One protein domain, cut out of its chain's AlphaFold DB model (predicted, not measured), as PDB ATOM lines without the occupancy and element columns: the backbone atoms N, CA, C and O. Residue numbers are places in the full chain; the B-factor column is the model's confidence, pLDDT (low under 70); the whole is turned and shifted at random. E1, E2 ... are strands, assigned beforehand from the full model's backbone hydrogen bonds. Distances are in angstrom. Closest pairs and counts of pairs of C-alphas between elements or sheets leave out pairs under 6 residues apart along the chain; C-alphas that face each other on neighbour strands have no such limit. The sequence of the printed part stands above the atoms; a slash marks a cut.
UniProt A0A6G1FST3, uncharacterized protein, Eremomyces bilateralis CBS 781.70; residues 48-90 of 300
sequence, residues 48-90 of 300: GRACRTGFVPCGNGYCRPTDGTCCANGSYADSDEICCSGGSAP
ATOM      1  N   GLY A  48     185.067 179.750 207.255       48.41
ATOM      2  CA  GLY A  48     183.885 179.212 206.600       48.41
ATOM      3  C   GLY A  48     184.310 178.370 205.417       48.41
ATOM      4  O   GLY A  48     184.323 178.863 204.293       48.41
ATOM      5  N   ARG A  49     184.660 177.096 205.649       57.00
ATOM      6  CA  ARG A  49     184.649 176.124 204.548       57.00
ATOM      7  C   ARG A  49     183.277 176.247 203.897       57.00
ATOM      8  O   ARG A  49     182.269 176.061 204.576       57.00
ATOM      9  N   ALA A  50     183.242 176.638 202.625       71.88
ATOM     10  CA  ALA A  50     181.997 176.734 201.884       71.88
ATOM     11  C   ALA A  50     181.352 175.348 201.908       71.88
ATOM     12  O   ALA A  50     181.855 174.400 201.302       71.88
ATOM     13  N   CYS A  51     180.292 175.210 202.695       82.81
ATOM     14  CA  CYS A  51     179.574 173.958 202.788       82.81
ATOM     15  C   CYS A  51     178.941 173.645 201.436       82.81
ATOM     16  O   CYS A  51     178.521 174.543 200.703       82.81
ATOM     17  N   ARG A  52     178.895 172.357 201.089       85.38
ATOM     18  CA  ARG A  52     178.206 171.899 199.881       85.38
ATOM     19  C   ARG A  52     176.745 172.360 199.924       85.38
ATOM     20  O   ARG A  52     176.155 172.434 200.997       85.38
ATOM     21  N   THR A  53     176.143 172.621 198.765       86.38
ATOM     22  CA  THR A  53     174.705 172.908 198.651       86.38
ATOM     23  C   THR A  53     173.877 171.902 199.463       86.38
ATOM     24  O   THR A  53     174.086 170.696 199.335       86.38
ATOM     25  N   GLY A  54     172.969 172.405 200.304       88.12
ATOM     26  CA  GLY A  54     172.191 171.608 201.265       88.12
ATOM     27  C   GLY A  54     172.776 171.567 202.682       88.12
ATOM     28  O   GLY A  54     172.110 171.074 203.591       88.12
ATOM     29  N   PHE A  55     173.973 172.124 202.884       89.69
ATOM     30  CA  PHE A  55     174.635 172.202 204.180       89.69
ATOM     31  C   PHE A  55     174.889 173.653 204.607       89.69
ATOM     32  O   PHE A  55     175.189 174.521 203.788       89.69
ATOM     33  N   VAL A  56     174.807 173.906 205.911       88.81
ATOM     34  CA  VAL A  56     175.045 175.204 206.550       88.81
ATOM     35  C   VAL A  56     176.312 175.103 207.407       88.81
ATOM     36  O   VAL A  56     176.485 174.098 208.102       88.81
ATOM     37  N   PRO A  57     177.209 176.105 207.377       86.69
ATOM     38  CA  PRO A  57     178.399 176.097 208.217       86.69
ATOM     39  C   PRO A  57     178.039 176.199 209.701       86.69
ATOM     40  O   PRO A  57     177.244 177.045 210.112       86.69
ATOM     41  N   CYS A  58     178.672 175.346 210.495       84.69
ATOM     42  CA  CYS A  58     178.770 175.444 211.943       84.69
ATOM     43  C   CYS A  58     180.149 175.994 212.332       84.69
ATOM     44  O   CYS A  58     181.100 175.970 211.545       84.69
ATOM     45  N   GLY A  59     180.272 176.490 213.568       77.69
ATOM     46  CA  GLY A  59     181.563 176.909 214.123       77.69
ATOM     47  C   GLY A  59     182.630 175.808 214.009       77.69
ATOM     48  O   GLY A  59     182.308 174.625 213.918       77.69
ATOM     49  N   ASN A  60     183.907 176.199 214.005       78.12
ATOM     50  CA  ASN A  60     185.070 175.306 213.854       78.12
ATOM     51  C   ASN A  60     185.204 174.612 212.481       78.12
ATOM     52  O   ASN A  60     185.962 173.655 212.345       78.12
ATOM     53  N   GLY A  61     184.516 175.108 211.445       79.12
ATOM     54  CA  GLY A  61     184.692 174.644 210.064       79.12
ATOM     55  C   GLY A  61     183.927 173.366 209.705       79.12
ATOM     56  O   GLY A  61     184.216 172.768 208.666       79.12
ATOM     57  N   TYR A  62     182.963 172.958 210.534       83.00
ATOM     58  CA  TYR A  62     182.052 171.851 210.242       83.00
ATOM     59  C   TYR A  62     180.859 172.316 209.407       83.00
ATOM     60  O   TYR A  62     180.444 173.469 209.467       83.00
ATOM     61  N   CYS A  63     180.287 171.395 208.638       87.88
ATOM     62  CA  CYS A  63     179.091 171.620 207.840       87.88
ATOM     63  C   CYS A  63     178.007 170.660 208.308       87.88
ATOM     64  O   CYS A  63     178.268 169.464 208.419       87.88
ATOM     65  N   ARG A  64     176.803 171.172 208.547       91.44
ATOM     66  CA  ARG A  64     175.629 170.373 208.923       91.44
ATOM     67  C   ARG A  64     174.560 170.425 207.835       91.44
ATOM     68  O   ARG A  64     174.570 171.390 207.071       91.44
ATOM     69  N   PRO A  65     173.618 169.481 207.782       90.12
ATOM     70  CA  PRO A  65     172.412 169.613 206.970       90.12
ATOM     71  C   PRO A  65     171.621 170.889 207.304       90.12
ATOM     72  O   PRO A  65     171.754 171.462 208.389       90.12
ATOM     73  N   THR A  66     170.795 171.357 206.368       89.38
ATOM     74  CA  THR A  66     170.006 172.597 206.542       89.38
ATOM     75  C   THR A  66     169.001 172.497 207.698       89.38
ATOM     76  O   THR A  66     168.702 173.504 208.338       89.38
ATOM     77  N   ASP A  67     168.525 171.290 207.987       91.25
ATOM     78  CA  ASP A  67     167.567 170.939 209.036       91.25
ATOM     79  C   ASP A  67     168.212 170.546 210.378       91.25
ATOM     80  O   ASP A  67     167.505 170.430 211.375       91.25
ATOM     81  N   GLY A  68     169.539 170.395 210.437       90.75
ATOM     82  CA  GLY A  68     170.246 170.097 211.685       90.75
ATOM     83  C   GLY A  68     170.367 171.303 212.626       90.75
ATOM     84  O   GLY A  68     170.023 172.433 212.275       90.75
ATOM     85  N   THR A  69     170.945 171.097 213.815       92.56
ATOM     86  CA  THR A  69     171.303 172.099 214.842       92.56
ATOM     87  C   THR A  69     172.826 172.127 215.069       92.56
ATOM     88  O   THR A  69     173.447 171.079 215.177       92.56
ATOM     89  N   CYS A  70     173.463 173.308 215.101       91.69
ATOM     90  CA  CYS A  70     174.892 173.405 215.441       91.69
ATOM     91  C   CYS A  70     175.055 173.345 216.960       91.69
ATOM     92  O   CYS A  70     174.429 174.124 217.681       91.69
ATOM     93  N   CYS A  71     175.925 172.465 217.439       91.50
ATOM     94  CA  CYS A  71     176.194 172.297 218.856       91.50
ATOM     95  C   CYS A  71     177.359 173.189 219.307       91.50
ATOM     96  O   CYS A  71     178.290 173.472 218.552       91.50
ATOM     97  N   ALA A  72     177.328 173.629 220.569       87.00
ATOM     98  CA  ALA A  72     178.334 174.543 221.122       87.00
ATOM     99  C   ALA A  72     179.754 173.944 221.171       87.00
ATOM    100  O   ALA A  72     180.737 174.677 221.122       87.00
ATOM    101  N   ASN A  73     179.864 172.616 221.224       83.75
ATOM    102  CA  ASN A  73     181.131 171.882 221.178       83.75
ATOM    103  C   ASN A  73     181.730 171.771 219.758       83.75
ATOM    104  O   ASN A  73     182.758 171.126 219.572       83.75
ATOM    105  N   GLY A  74     181.099 172.379 218.748       83.94
ATOM    106  CA  GLY A  74     181.531 172.301 217.353       83.94
ATOM    107  C   GLY A  74     181.043 171.059 216.604       83.94
ATOM    108  O   GLY A  74     181.410 170.890 215.448       83.94
ATOM    109  N   SER A  75     180.219 170.208 217.223       87.31
ATOM    110  CA  SER A  75     179.487 169.147 216.518       87.31
ATOM    111  C   SER A  75     178.164 169.667 215.936       87.31
ATOM    112  O   SER A  75     177.821 170.846 216.082       87.31
ATOM    113  N   TYR A  76     177.411 168.803 215.260       90.75
ATOM    114  CA  TYR A  76     176.036 169.077 214.856       90.75
ATOM    115  C   TYR A  76     175.130 167.927 215.286       90.75
ATOM    116  O   TYR A  76     175.603 166.810 215.472       90.75
ATOM    117  N   ALA A  77     173.850 168.232 215.455       93.06
ATOM    118  CA  ALA A  77     172.776 167.279 215.687       93.06
ATOM    119  C   ALA A  77     171.821 167.331 214.491       93.06
ATOM    120  O   ALA A  77     171.555 168.424 213.980       93.06
ATOM    121  N   ASP A  78     171.330 166.185 214.035       92.62
ATOM    122  CA  ASP A  78     170.282 166.128 213.010       92.62
ATOM    123  C   ASP A  78     168.924 166.622 213.549       92.62
ATOM    124  O   ASP A  78     168.793 167.015 214.712       92.62
ATOM    125  N   SER A  79     167.904 166.687 212.687       90.81
ATOM    126  CA  SER A  79     166.589 167.255 213.026       90.81
ATOM    127  C   SER A  79     165.829 166.470 214.108       90.81
ATOM    128  O   SER A  79     164.965 167.035 214.784       90.81
ATOM    129  N   ASP A  80     166.168 165.198 214.317       92.06
ATOM    130  CA  ASP A  80     165.657 164.306 215.362       92.06
ATOM    131  C   ASP A  80     166.668 164.051 216.497       92.06
ATOM    132  O   ASP A  80     166.483 163.152 217.323       92.06
ATOM    133  N   GLU A  81     167.711 164.874 216.591       94.44
ATOM    134  CA  GLU A  81     168.734 164.795 217.626       94.44
ATOM    135  C   GLU A  81     168.805 166.081 218.469       94.44
ATOM    136  O   GLU A  81     168.329 167.156 218.104       94.44
ATOM    137  N   ILE A  82     169.411 165.975 219.649       93.62
ATOM    138  CA  ILE A  82     169.681 167.081 220.568       93.62
ATOM    139  C   ILE A  82     171.188 167.257 220.758       93.62
ATOM    140  O   ILE A  82     171.951 166.293 220.751       93.62
ATOM    141  N   CYS A  83     171.623 168.495 220.980       93.00
ATOM    142  CA  CYS A  83     173.018 168.796 221.289       93.00
ATOM    143  C   CYS A  83     173.331 168.550 222.770       93.00
ATOM    144  O   CYS A  83     172.772 169.212 223.646       93.00
ATOM    145  N   CYS A  84     174.290 167.671 223.037       92.88
ATOM    146  CA  CYS A  84     174.903 167.458 224.343       92.88
ATOM    147  C   CYS A  84     176.369 167.921 224.347       92.88
ATOM    148  O   CYS A  84     176.978 168.155 223.302       92.88
ATOM    149  N   SER A  85     176.965 168.030 225.537       87.06
ATOM    150  CA  SER A  85     178.369 168.438 225.703       87.06
ATOM    151  C   SER A  85     179.339 167.543 224.919       87.06
ATOM    152  O   SER A  85     180.247 168.053 224.265       87.06
ATOM    153  N   GLY A  86     179.084 166.228 224.904       84.56
ATOM    154  CA  GLY A  86     179.908 165.234 224.209       84.56
ATOM    155  C   GLY A  86     179.589 165.002 222.729       84.56
ATOM    156  O   GLY A  86     180.281 164.222 222.085       84.56
ATOM    157  N   GLY A  87     178.555 165.641 222.172       88.75
ATOM    158  CA  GLY A  87     178.115 165.397 220.792       88.75
ATOM    159  C   GLY A  87     176.602 165.481 220.634       88.75
ATOM    160  O   GLY A  87     175.916 166.022 221.502       88.75
ATOM    161  N   SER A  88     176.077 164.930 219.546       91.44
ATOM    162  CA  SER A  88     174.636 164.765 219.375       91.44
ATOM    163  C   SER A  88     174.107 163.541 220.133       91.44
ATOM    164  O   SER A  88     174.841 162.606 220.468       91.44
ATOM    165  N   ALA A  89     172.822 163.578 220.478       92.62
ATOM    166  CA  ALA A  89     172.106 162.485 221.119       92.62
ATOM    167  C   ALA A  89     170.705 162.348 220.508       92.62
ATOM    168  O   ALA A  89     170.109 163.360 220.149       92.62
ATOM    169  N   PRO A  90     170.127 161.140 220.440       91.44
ATOM    170  CA  PRO A  90     168.806 160.950 219.847       91.44
ATOM    171  C   PRO A  90     167.714 161.668 220.649       91.44
ATOM    172  O   PRO A  90     167.816 161.792 221.878       91.44
TER     173      PRO A  90
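Overview. This is residues 48 to 90 of the 300 residues of an uncharacterized protein of Eremomyces bilateralis CBS 781.70 (UniProt A0A6G1FST3). With little regular structure, the backbone winds to and fro in a flat row: hairpin E1 and E2, then unnamed residues 66 to 80 folded back on themselves, then hairpin E3 and E4. The 43 printed residues hold no named helix and four strands, E1 to E4, in two antiparallel two-stranded sheets; the class is all strand, with only 14 residues in named elements. It is compact, radius of gyration of the C-alphas 9.7 A, spanning 26 by 19 by 8 A.

Along the chain. Find C-alpha 55 at (174.635, 172.202, 204.180), where E1, residues 55 to 57, begins; it runs 6.8 A. E2, residues 63 to 65, runs 7.0 A. E3, residues 81 to 84, runs 9.5 A; E4, residues 87 to 90, runs 10.4 A to C-alpha 90 at (168.806, 160.950, 219.847).

Arrangement. In hairpin E1 and E2, at 140 degrees, look for N 56 and O 64, 2.8 A apart, within hydrogen-bond range. Residues 69 to 70 pair antiparallel with 76 to 77. In hairpin E3 and E4, at 141 degrees, N 82 and O 89 are within range at 2.8 A. E2 and E3 are apart.

Size, cuts and confidence. The farthest C-alphas, Thr 53 and Ser 85, are 27.7 A apart. The printed part has no cut; link E2 to E3 is long. Residues 48 to 49 are under pLDDT 70.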